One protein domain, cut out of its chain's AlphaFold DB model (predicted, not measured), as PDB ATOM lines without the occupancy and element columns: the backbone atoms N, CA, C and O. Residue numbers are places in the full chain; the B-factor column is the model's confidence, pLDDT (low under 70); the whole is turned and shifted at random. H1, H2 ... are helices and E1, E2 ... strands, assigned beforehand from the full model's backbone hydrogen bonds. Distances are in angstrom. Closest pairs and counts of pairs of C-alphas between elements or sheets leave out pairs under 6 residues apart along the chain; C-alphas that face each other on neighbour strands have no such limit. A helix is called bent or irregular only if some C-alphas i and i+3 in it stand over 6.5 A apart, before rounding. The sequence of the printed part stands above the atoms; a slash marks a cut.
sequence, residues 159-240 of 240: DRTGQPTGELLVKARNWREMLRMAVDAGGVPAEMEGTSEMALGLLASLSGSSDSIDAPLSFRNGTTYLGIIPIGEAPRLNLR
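What this domain is: This is residues 159 to 240 of the 240 residues of the protein "DUF2125 domain-containing protein" of Litoreibacter sp (UniProt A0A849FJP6). A twisted sheet of four strands, two long and two short, has a helical hairpin packed at one end of its long strands: H2 covers part of one face, and H1 lies beside H2, only grazing the sheet. Both ends of the printed part lie toward the opposite end of the long axis. The 82 printed residues hold E1, H1, H2, E2, E3 and E4 along the chain; the sheet's order is E1 - E2 - E3 - E4, all antiparallel, and the class is mixed, helices and strands. The whole is compact, with a radius of gyration of the C-alphas of 13.4 A, yet elongated, spanning 40 by 25 by 18 A.

Where its parts are: E1, residues 164 to 173, begins at C-alpha (94.712, 166.153, 184.118), is 25.3 A long and bends by 59 degrees at residue 167. E2 is residues 212 to 220, 24.3 A; E3 is residues 223 to 226; E4, residues 229 to 233, ends at C-alpha (91.767, 156.508, 180.536). H1 is residues 175 to 184, 14.0 A. H2, residues 190 to 206, 25.0 A, is irregular, with C-alphas 191 and 194 7.3 A apart, and has a kink of 25 degrees near residue 197.

How they stand to each other: Across the antiparallel neighbour strands E1 and E2, N 168 and O 217 are within hydrogen-bond range at 2.9 A, as are N 218 and O 225 in the hairpin E2 and E3, 2.8 A, and N 226 and O 229 in the hairpin E3 and E4, 2.9 A. E2, E3 and E4 form a meander, each the antiparallel neighbour of the one before. H2 is on the sheet at a height of 8.3 A, over E2; its closest C-alphas to E2 are Ala 204 and Ile 213, 4.6 A. On the local plane it runs slantwise to E2 at 58 degrees, only just short of across. H1 and H2 form a helical hairpin and touch, H2 with residues 190 to 197 alone, at a shallow tilt of 12 degrees, opposite ways; the closest C-alphas are Val 183 and Ala 190, 5.7 A. E1 and E4 are apart. Every O i to N i+4 pair is within hydrogen-bond range in H1, and 11 of 13 in H2.

The domain as a whole: The C-alphas farthest apart are those of Gly 208 and Arg 240, 42.4 A. The printed part has no cut, its five links are tight, and no printed residue is under 70 in pLDDT.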
ATOM      1  N   ASP A 159      94.027 171.006 182.104       95.31
ATOM      2  CA  ASP A 159      93.949 171.831 180.904       95.31
ATOM      3  C   ASP A 159      92.510 172.285 180.590       95.31
ATOM      4  O   ASP A 159      91.536 171.891 181.231       95.31
ATOM      5  N   ARG A 160      92.351 173.103 179.543       93.06
ATOM      6  CA  ARG A 160      91.041 173.643 179.128       93.06
ATOM      7  C   ARG A 160      90.041 172.584 178.642       93.06
ATOM      8  O   ARG A 160      88.876 172.912 178.439       93.06
ATOM      9  N   THR A 161      90.485 171.355 178.386       92.69
ATOM     10  CA  THR A 161      89.629 170.218 178.009       92.69
ATOM     11  C   THR A 161      89.243 169.356 179.215       92.69
ATOM     12  O   THR A 161      88.553 168.341 179.058       92.69
ATOM     13  N   GLY A 162      89.689 169.737 180.416       94.75
ATOM     14  CA  GLY A 162      89.523 168.962 181.638       94.75
ATOM     15  C   GLY A 162      90.493 167.789 181.738       94.75
ATOM     16  O   GLY A 162      90.232 166.868 182.507       94.75
ATOM     17  N   GLN A 163      91.566 167.760 180.939       96.69
ATOM     18  CA  GLN A 163      92.549 166.681 180.974       96.69
ATOM     19  C   GLN A 163      93.567 166.934 182.097       96.69
ATOM     20  O   GLN A 163      94.292 167.931 182.030       96.69
ATOM     21  N   PRO A 164      93.671 166.047 183.106       97.56
ATOM     22  CA  PRO A 164      94.712 166.153 184.118       97.56
ATOM     23  C   PRO A 164      96.089 165.773 183.565       97.56
ATOM     24  O   PRO A 164      96.218 164.833 182.773       97.56
ATOM     25  N   THR A 165      97.115 166.475 184.042       98.25
ATOM     26  CA  THR A 165      98.534 166.121 183.934       98.25
ATOM     27  C   THR A 165      99.199 166.312 185.293       98.25
ATOM     28  O   THR A 165      99.072 167.373 185.898       98.25
ATOM     29  N   GLY A 166      99.902 165.299 185.790       97.75
ATOM     30  CA  GLY A 166     100.541 165.348 187.107       97.75
ATOM     31  C   GLY A 166     100.605 163.978 187.764       97.75
ATOM     32  O   GLY A 166     100.476 162.956 187.087       97.75
ATOM     33  N   GLU A 167     100.801 163.959 189.078       97.69
ATOM     34  CA  GLU A 167     101.034 162.728 189.828       97.69
ATOM     35  C   GLU A 167     100.427 162.796 191.233       97.69
ATOM     36  O   GLU A 167     100.542 163.800 191.939       97.69
ATOM     37  N   LEU A 168      99.803 161.692 191.642       98.00
ATOM     38  CA  LEU A 168      99.403 161.426 193.016       98.00
ATOM     39  C   LEU A 168     100.203 160.231 193.533       98.00
ATOM     40  O   LEU A 168     100.192 159.175 192.919       98.00
ATOM     41  N   LEU A 169     100.862 160.353 194.674       97.38
ATOM     42  CA  LEU A 169     101.411 159.206 195.388       97.38
ATOM     43  C   LEU A 169     100.258 158.422 196.003       97.38
ATOM     44  O   LEU A 169      99.488 158.987 196.778       97.38
ATOM     45  N   VAL A 170     100.138 157.140 195.661       95.75
ATOM     46  CA  VAL A 170      99.074 156.262 196.148       95.75
ATOM     47  C   VAL A 170      99.667 155.145 196.987       95.75
ATOM     48  O   VAL A 170     100.559 154.419 196.549       95.75
ATOM     49  N   LYS A 171      99.097 154.964 198.178       95.44
ATOM     50  CA  LYS A 171      99.349 153.818 199.040       95.44
ATOM     51  C   LYS A 171      98.078 152.999 199.197       95.44
ATOM     52  O   LYS A 171      97.077 153.520 199.681       95.44
ATOM     53  N   ALA A 172      98.130 151.723 198.838       95.38
ATOM     54  CA  ALA A 172      96.996 150.804 198.914       95.38
ATOM     55  C   ALA A 172      97.369 149.545 199.708       95.38
ATOM     56  O   ALA A 172      98.399 148.940 199.424       95.38
ATOM     57  N   ARG A 173      96.550 149.149 200.690       95.81
ATOM     58  CA  ARG A 173      96.645 147.885 201.449       95.81
ATOM     59  C   ARG A 173      95.565 146.917 200.967       95.81
ATOM     60  O   ARG A 173      94.460 147.373 200.688       95.81
ATOM     61  N   ASN A 174      95.874 145.620 200.899       94.56
ATOM     62  CA  ASN A 174      95.038 144.595 200.260       94.56
ATOM     63  C   ASN A 174      94.754 144.900 198.783       94.56
ATOM     64  O   ASN A 174      93.661 144.701 198.256       94.56
ATOM     65  N   TRP A 175      95.784 145.370 198.080       93.00
ATOM     66  CA  TRP A 175      95.689 145.764 196.675       93.00
ATOM     67  C   TRP A 175      95.254 144.620 195.744       93.00
ATOM     68  O   TRP A 175      94.697 144.888 194.686       93.00
ATOM     69  N   ARG A 176      95.498 143.351 196.110       91.94
ATOM     70  CA  ARG A 176      95.061 142.191 195.309       91.94
ATOM     71  C   ARG A 176      93.549 142.064 195.282       91.94
ATOM     72  O   ARG A 176      92.986 141.771 194.236       91.94
ATOM     73  N   GLU A 177      92.905 142.284 196.425       92.00
ATOM     74  CA  GLU A 177      91.447 142.304 196.502       92.00
ATOM     75  C   GLU A 177      90.910 143.499 195.712       92.00
ATOM     76  O   GLU A 177      90.064 143.305 194.851       92.00
ATOM     77  N   MET A 178      91.515 144.687 195.849       91.56
ATOM     78  CA  MET A 178      91.148 145.852 195.028       91.56
ATOM     79  C   MET A 178      91.300 145.609 193.518       91.56
ATOM     80  O   MET A 178      90.462 146.058 192.743       91.56
ATOM     81  N   LEU A 179      92.357 144.909 193.084       89.56
ATOM     82  CA  LEU A 179      92.548 144.554 191.676       89.56
ATOM     83  C   LEU A 179      91.432 143.624 191.190       89.56
ATOM     84  O   LEU A 179      90.881 143.871 190.123       89.56
ATOM     85  N   ARG A 180      91.080 142.597 191.973       89.88
ATOM     86  CA  ARG A 180      89.967 141.692 191.646       89.88
ATOM     87  C   ARG A 180      88.654 142.455 191.536       89.88
ATOM     88  O   ARG A 180      88.000 142.361 190.510       89.88
ATOM     89  N   MET A 181      88.347 143.308 192.516       89.75
ATOM     90  CA  MET A 181      87.163 144.174 192.475       89.75
ATOM     91  C   MET A 181      87.148 145.057 191.219       89.75
ATOM     92  O   MET A 181      86.104 145.241 190.603       89.75
ATOM     93  N   ALA A 182      88.300 145.603 190.812       87.25
ATOM     94  CA  ALA A 182      88.402 146.422 189.608       87.25
ATOM     95  C   ALA A 182      88.198 145.611 188.316       87.25
ATOM     96  O   ALA A 182      87.617 146.136 187.368       87.25
ATOM     97  N   VAL A 183      88.650 144.357 188.267       87.94
ATOM     98  CA  VAL A 183      88.399 143.441 187.142       87.94
ATOM     99  C   VAL A 183      86.922 143.053 187.085       87.94
ATOM    100  O   VAL A 183      86.293 143.191 186.037       87.94
ATOM    101  N   ASP A 184      86.351 142.663 188.223       86.75
ATOM    102  CA  ASP A 184      84.949 142.262 188.370       86.75
ATOM    103  C   ASP A 184      83.983 143.406 188.019       86.75
ATOM    104  O   ASP A 184      82.931 143.181 187.417       86.75
ATOM    105  N   ALA A 185      84.368 144.647 188.332       84.75
ATOM    106  CA  ALA A 185      83.639 145.857 187.965       84.75
ATOM    107  C   ALA A 185      83.875 146.316 186.510       84.75
ATOM    108  O   ALA A 185      83.291 147.311 186.077       84.75
ATOM    109  N   GLY A 186      84.746 145.640 185.752       83.25
ATOM    110  CA  GLY A 186      85.101 145.996 184.374       83.25
ATOM    111  C   GLY A 186      86.027 147.212 184.234       83.25
ATOM    112  O   GLY A 186      86.242 147.693 183.123       83.25
ATOM    113  N   GLY A 187      86.586 147.716 185.337       80.75
ATOM    114  CA  GLY A 187      87.572 148.800 185.347       80.75
ATOM    115  C   GLY A 187      88.959 148.370 184.856       80.75
ATOM    116  O   GLY A 187      89.714 149.197 184.353       80.75
ATOM    117  N   VAL A 188      89.282 147.078 184.959       83.19
ATOM    118  CA  VAL A 188      90.467 146.458 184.351       83.19
ATOM    119  C   VAL A 188      89.998 145.310 183.450       83.19
ATOM    120  O   VAL A 188      89.250 144.459 183.925       83.19
ATOM    121  N   PRO A 189      90.416 145.237 182.170       85.12
ATOM    122  CA  PRO A 189      90.056 144.114 181.307       85.12
ATOM    123  C   PRO A 189      90.503 142.782 181.917       85.12
ATOM    124  O   PRO A 189      91.644 142.668 182.376       85.12
ATOM    125  N   ALA A 190      89.636 141.767 181.895       88.88
ATOM    126  CA  ALA A 190      89.904 140.468 182.517       88.88
ATOM    127  C   ALA A 190      91.182 139.804 181.969       88.88
ATOM    128  O   ALA A 190      91.930 139.160 182.701       88.88
ATOM    129  N   GLU A 191      91.512 140.030 180.696       89.06
ATOM    130  CA  GLU A 191      92.735 139.520 180.070       89.06
ATOM    131  C   GLU A 191      94.011 140.148 180.655       89.06
ATOM    132  O   GLU A 191      95.101 139.580 180.544       89.06
ATOM    133  N   MET A 192      93.895 141.325 181.276       85.81
ATOM    134  CA  MET A 192      95.001 142.040 181.909       85.81
ATOM    135  C   MET A 192      95.148 141.721 183.398       85.81
ATOM    136  O   MET A 192      96.128 142.181 183.985       85.81
ATOM    137  N   GLU A 193      94.254 140.934 184.010       88.25
ATOM    138  CA  GLU A 193      94.286 140.636 185.450       88.25
ATOM    139  C   GLU A 193      95.646 140.067 185.875       88.25
ATOM    140  O   GLU A 193      96.353 140.683 186.670       88.25
ATOM    141  N   GLY A 194      96.074 138.947 185.283       90.56
ATOM    142  CA  GLY A 194      97.331 138.291 185.664       90.56
ATOM    143  C   GLY A 194      98.583 139.134 185.379       90.56
ATOM    144  O   GLY A 194      99.561 139.079 186.126       90.56
ATOM    145  N   THR A 195      98.557 139.957 184.323       87.94
ATOM    146  CA  THR A 195      99.671 140.873 184.003       87.94
ATOM    147  C   THR A 195      99.743 142.010 185.019       87.94
ATOM    148  O   THR A 195     100.826 142.336 185.510       87.94
ATOM    149  N   SER A 196      98.588 142.580 185.367       88.44
ATOM    150  CA  SER A 196      98.460 143.602 186.403       88.44
ATOM    151  C   SER A 196      98.886 143.054 187.759       88.44
ATOM    152  O   SER A 196      99.705 143.683 188.421       88.44
ATOM    153  N   GLU A 197      98.437 141.856 188.148       91.12
ATOM    154  CA  GLU A 197      98.817 141.230 189.417       91.12
ATOM    155  C   GLU A 197     100.331 141.001 189.506       91.12
ATOM    156  O   GLU A 197     100.950 141.317 190.523       91.12
ATOM    157  N   MET A 198     100.961 140.517 188.434       90.56
ATOM    158  CA  MET A 198     102.410 140.315 188.403       90.56
ATOM    159  C   MET A 198     103.177 141.634 188.560       90.56
ATOM    160  O   MET A 198     104.105 141.728 189.366       90.56
ATOM    161  N   ALA A 199     102.791 142.662 187.802       87.75
ATOM    162  CA  ALA A 199     103.479 143.946 187.812       87.75
ATOM    163  C   ALA A 199     103.280 144.696 189.145       87.75
ATOM    164  O   ALA A 199     104.237 145.223 189.715       87.75
ATOM    165  N   LEU A 200     102.063 144.673 189.690       88.94
ATOM    166  CA  LEU A 200     101.735 145.221 191.007       88.94
ATOM    167  C   LEU A 200     102.410 144.434 192.143       88.94
ATOM    168  O   LEU A 200     102.894 145.032 193.103       88.94
ATOM    169  N   GLY A 201     102.545 143.113 192.007       90.50
ATOM    170  CA  GLY A 201     103.279 142.265 192.947       90.50
ATOM    171  C   GLY A 201     104.777 142.574 193.005       90.50
ATOM    172  O   GLY A 201     105.372 142.538 194.088       90.50
ATOM    173  N   LEU A 202     105.383 142.940 191.871       88.69
ATOM    174  CA  LEU A 202     106.758 143.440 191.839       88.69
ATOM    175  C   LEU A 202     106.873 144.778 192.581       88.69
ATOM    176  O   LEU A 202     107.774 144.929 193.403       88.69
ATOM    177  N   LEU A 203     105.947 145.717 192.347       86.88
ATOM    178  CA  LEU A 203     105.919 147.000 193.062       86.88
ATOM    179  C   LEU A 203     105.762 146.802 194.574       86.88
ATOM    180  O   LEU A 203     106.559 147.340 195.335       86.88
ATOM    181  N   ALA A 204     104.822 145.960 195.007       89.00
ATOM    182  CA  ALA A 204     104.625 145.621 196.417       89.00
ATOM    183  C   ALA A 204     105.911 145.060 197.060       89.00
ATOM    184  O   ALA A 204     106.323 145.464 198.150       89.00
ATOM    185  N   SER A 205     106.609 144.174 196.341       87.75
ATOM    186  CA  SER A 205     107.885 143.607 196.794       87.75
ATOM    187  C   SER A 205     108.976 144.676 196.949       87.75
ATOM    188  O   SER A 205     109.735 144.634 197.916       87.75
ATOM    189  N   LEU A 206     109.032 145.658 196.041       84.81
ATOM    190  CA  LEU A 206     109.960 146.795 196.117       84.81
ATOM    191  C   LEU A 206     109.617 147.760 197.263       84.81
ATOM    192  O   LEU A 206     110.524 148.315 197.878       84.81
ATOM    193  N   SER A 207     108.331 147.920 197.589       80.00
ATOM    194  CA  SER A 207     107.852 148.715 198.730       80.00
ATOM    195  C   SER A 207     108.100 148.042 200.091       80.00
ATOM    196  O   SER A 207     107.825 148.643 201.130       80.00
ATOM    197  N   GLY A 208     108.611 146.804 200.117       83.44
ATOM    198  CA  GLY A 208     108.942 146.071 201.344       83.44
ATOM    199  C   GLY A 208     107.750 145.401 202.035       83.44
ATOM    200  O   GLY A 208     107.875 144.975 203.182       83.44
ATOM    201  N   SER A 209     106.599 145.295 201.364       86.38
ATOM    202  CA  SER A 209     105.388 144.669 201.901       86.38
ATOM    203  C   SER A 209     104.602 144.007 200.777       86.38
ATOM    204  O   SER A 209     104.142 144.669 199.856       86.38
ATOM    205  N   SER A 210     104.391 142.695 200.864       87.81
ATOM    206  CA  SER A 210     103.637 141.952 199.849       87.81
ATOM    207  C   SER A 210     102.160 142.350 199.779       87.81
ATOM    208  O   SER A 210     101.513 142.088 198.761       87.81
ATOM    209  N   ASP A 211     101.633 142.962 200.839       89.88
ATOM    210  CA  ASP A 211     100.221 143.310 200.996       89.88
ATOM    211  C   ASP A 211      99.913 144.790 200.720       89.88
ATOM    212  O   ASP A 211      98.754 145.201 200.645       89.88
ATOM    213  N   SER A 212     100.941 145.618 200.518       92.38
ATOM    214  CA  SER A 212     100.740 147.033 200.219       92.38
ATOM    215  C   SER A 212     101.558 147.509 199.039       92.38
ATOM    216  O   SER A 212     102.738 147.190 198.934       92.38
ATOM    217  N   ILE A 213     100.950 148.354 198.219       92.50
ATOM    218  CA  ILE A 213     101.630 149.062 197.139       92.50
ATOM    219  C   ILE A 213     101.806 150.511 197.548       92.50
ATOM    220  O   ILE A 213     100.889 151.113 198.105       92.50
ATOM    221  N   ASP A 214     102.986 151.040 197.257       92.88
ATOM    222  CA  ASP A 214     103.297 152.462 197.285       92.88
ATOM    223  C   ASP A 214     103.836 152.828 195.901       92.88
ATOM    224  O   ASP A 214     104.914 152.370 195.508       92.88
ATOM    225  N   ALA A 215     103.026 153.533 195.115       92.38
ATOM    226  CA  ALA A 215     103.344 153.826 193.728       92.38
ATOM    227  C   ALA A 215     102.733 155.156 193.264       92.38
ATOM    228  O   ALA A 215     101.644 155.537 193.702       92.38
ATOM    229  N   PRO A 216     103.401 155.850 192.329       95.00
ATOM    230  CA  PRO A 216     102.846 157.045 191.718       95.00
ATOM    231  C   PRO A 216     101.695 156.695 190.770       95.00
ATOM    232  O   PRO A 216     101.843 155.873 189.868       95.00
ATOM    233  N   LEU A 217     100.558 157.355 190.947       95.50
ATOM    234  CA  LEU A 217      99.447 157.425 190.009       95.50
ATOM    235  C   LEU A 217      99.632 158.668 189.133       95.50
ATOM    236  O   LEU A 217      99.330 159.784 189.554       95.50
ATOM    237  N   SER A 218     100.156 158.484 187.923       97.12
ATOM    238  CA  SER A 218     100.455 159.585 187.002       97.12
ATOM    239  C   SER A 218      99.411 159.714 185.897       97.12
ATOM    240  O   SER A 218      98.915 158.723 185.355       97.12
ATOM    241  N   PHE A 219      99.102 160.957 185.541       97.31
ATOM    242  CA  PHE A 219      98.204 161.315 184.447       97.31
ATOM    243  C   PHE A 219      99.029 161.966 183.346       97.31
ATOM    244  O   PHE A 219      99.679 162.991 183.569       97.31
ATOM    245  N   ARG A 220      99.035 161.361 182.158       95.50
ATOM    246  CA  ARG A 220      99.771 161.883 181.001       95.50
ATOM    247  C   ARG A 220      99.126 161.416 179.706       95.50
ATOM    248  O   ARG A 220      98.753 160.254 179.583       95.50
ATOM    249  N   ASN A 221      99.018 162.320 178.734       92.44
ATOM    250  CA  ASN A 221      98.482 162.038 177.397       92.44
ATOM    251  C   ASN A 221      97.093 161.363 177.390       92.44
ATOM    252  O   ASN A 221      96.815 160.555 176.510       92.44
ATOM    253  N   GLY A 222      96.223 161.659 178.363       93.31
ATOM    254  CA  GLY A 222      94.893 161.039 178.438       93.31
ATOM    255  C   GLY A 222      94.849 159.658 179.089       93.31
ATOM    256  O   GLY A 222      93.777 159.073 179.171       93.31
ATOM    257  N   THR A 223      95.973 159.142 179.587       92.12
ATOM    258  CA  THR A 223      96.054 157.825 180.231       92.12
ATOM    259  C   THR A 223      96.499 157.959 181.684       92.12
ATOM    260  O   THR A 223      97.364 158.779 182.016       92.12
ATOM    261  N   THR A 224      95.917 157.127 182.543       93.50
ATOM    262  CA  THR A 224      96.330 156.951 183.934       93.50
ATOM    263  C   THR A 224      97.285 155.771 184.050       93.50
ATOM    264  O   THR A 224      97.022 154.682 183.535       93.50
ATOM    265  N   TYR A 225      98.389 155.980 184.761       91.19
ATOM    266  CA  TYR A 225      99.394 154.961 185.035       91.19
ATOM    267  C   TYR A 225      99.584 154.787 186.535       91.19
ATOM    268  O   TYR A 225      99.749 155.781 187.233       91.19
ATOM    269  N   LEU A 226      99.658 153.545 187.009       89.31
ATOM    270  CA  LEU A 226     100.153 153.212 188.342       89.31
ATOM    271  C   LEU A 226     101.590 152.690 188.211       89.31
ATOM    272  O   LEU A 226     101.838 151.608 187.672       89.31
ATOM    273  N   GLY A 227     102.562 153.501 188.622       87.06
ATOM    274  CA  GLY A 227     103.964 153.300 188.277       87.06
ATOM    275  C   GLY A 227     104.160 153.329 186.759       87.06
ATOM    276  O   GLY A 227     103.979 154.356 186.106       87.06
ATOM    277  N   ILE A 228     104.526 152.181 186.188       81.88
ATOM    278  CA  ILE A 228     104.707 152.000 184.738       81.88
ATOM    279  C   ILE A 228     103.505 151.331 184.053       81.88
ATOM    280  O   ILE A 228     103.510 151.183 182.833       81.88
ATOM    281  N   ILE A 229     102.494 150.915 184.820       82.56
ATOM    282  CA  ILE A 229     101.376 150.096 184.342       82.56
ATOM    283  C   ILE A 229     100.231 151.023 183.918       82.56
ATOM    284  O   ILE A 229      99.756 151.787 184.759       82.56
ATOM    285  N   PRO A 230      99.768 150.998 182.656       83.69
ATOM    286  CA  PRO A 230      98.558 151.714 182.270       83.69
ATOM    287  C   PRO A 230      97.340 151.032 182.903       83.69
ATOM    288  O   PRO A 230      97.173 149.825 182.749       83.69
ATOM    289  N   ILE A 231      96.500 151.797 183.601       80.69
ATOM    290  CA  ILE A 231      95.304 151.261 184.279       80.69
ATOM    291  C   ILE A 231      93.985 151.762 183.679       80.69
ATOM    292  O   ILE A 231      92.928 151.306 184.088       80.69
ATOM    293  N   GLY A 232      94.034 152.689 182.717       83.75
ATOM    294  CA  GLY A 232      92.841 153.172 182.021       83.75
ATOM    295  C   GLY A 232      92.976 154.589 181.474       83.75
ATOM    296  O   GLY A 232      94.043 155.208 181.534       83.75
ATOM    297  N   GLU A 233      91.876 155.105 180.929       90.56
ATOM    298  CA  GLU A 233      91.767 156.508 180.536       90.56
ATOM    299  C   GLU A 233      91.783 157.419 181.767       90.56
ATOM    300  O   GLU A 233      91.205 157.111 182.810       90.56
ATOM    301  N   ALA A 234      92.446 158.564 181.640       93.06
ATOM    302  CA  ALA A 234      92.453 159.567 182.688       93.06
ATOM    303  C   ALA A 234      91.077 160.243 182.811       93.06
ATOM    304  O   ALA A 234      90.457 160.560 181.790       93.06
ATOM    305  N   PRO A 235      90.607 160.520 184.042       91.75
ATOM    306  CA  PRO A 235      89.300 161.121 184.252       91.75
ATOM    307  C   PRO A 235      89.244 162.529 183.657       91.75
ATOM    308  O   PRO A 235      90.225 163.276 183.683       91.75
ATOM    309  N   ARG A 236      88.067 162.916 183.162       93.38
ATOM    310  CA  ARG A 236      87.790 164.287 182.721       93.38
ATOM    311  C   ARG A 236      87.320 165.120 183.907       93.38
ATOM    312  O   ARG A 236      86.281 164.837 184.494       93.38
ATOM    313  N   LEU A 237      88.065 166.168 184.238       92.94
ATOM    314  CA  LEU A 237      87.807 167.036 185.387       92.94
ATOM    315  C   LEU A 237      87.043 168.296 184.963       92.94
ATOM    316  O   LEU A 237      87.535 169.415 185.083       92.94
ATOM    317  N   ASN A 238      85.830 168.093 184.448       86.94
ATOM    318  CA  ASN A 238      84.918 169.165 184.050       86.94
ATOM    319  C   ASN A 238      83.731 169.225 185.015       86.94
ATOM    320  O   ASN A 238      83.179 168.196 185.385       86.94
ATOM    321  N   LEU A 239      83.310 170.433 185.395       80.56
ATOM    322  CA  LEU A 239      82.179 170.628 186.311       80.56
ATOM    323  C   LEU A 239      80.814 170.750 185.607       80.56
ATOM    324  O   LEU A 239      79.819 171.006 186.286       80.56
ATOM    325  N   ARG A 240      80.775 170.616 184.278       70.25
ATOM    326  CA  ARG A 240      79.601 170.884 183.429       70.25
ATOM    327  C   ARG A 240      78.597 169.742 183.440       70.25
ATOM    328  O   ARG A 240      79.046 168.581 183.349       70.25
TER     329      ARG A 240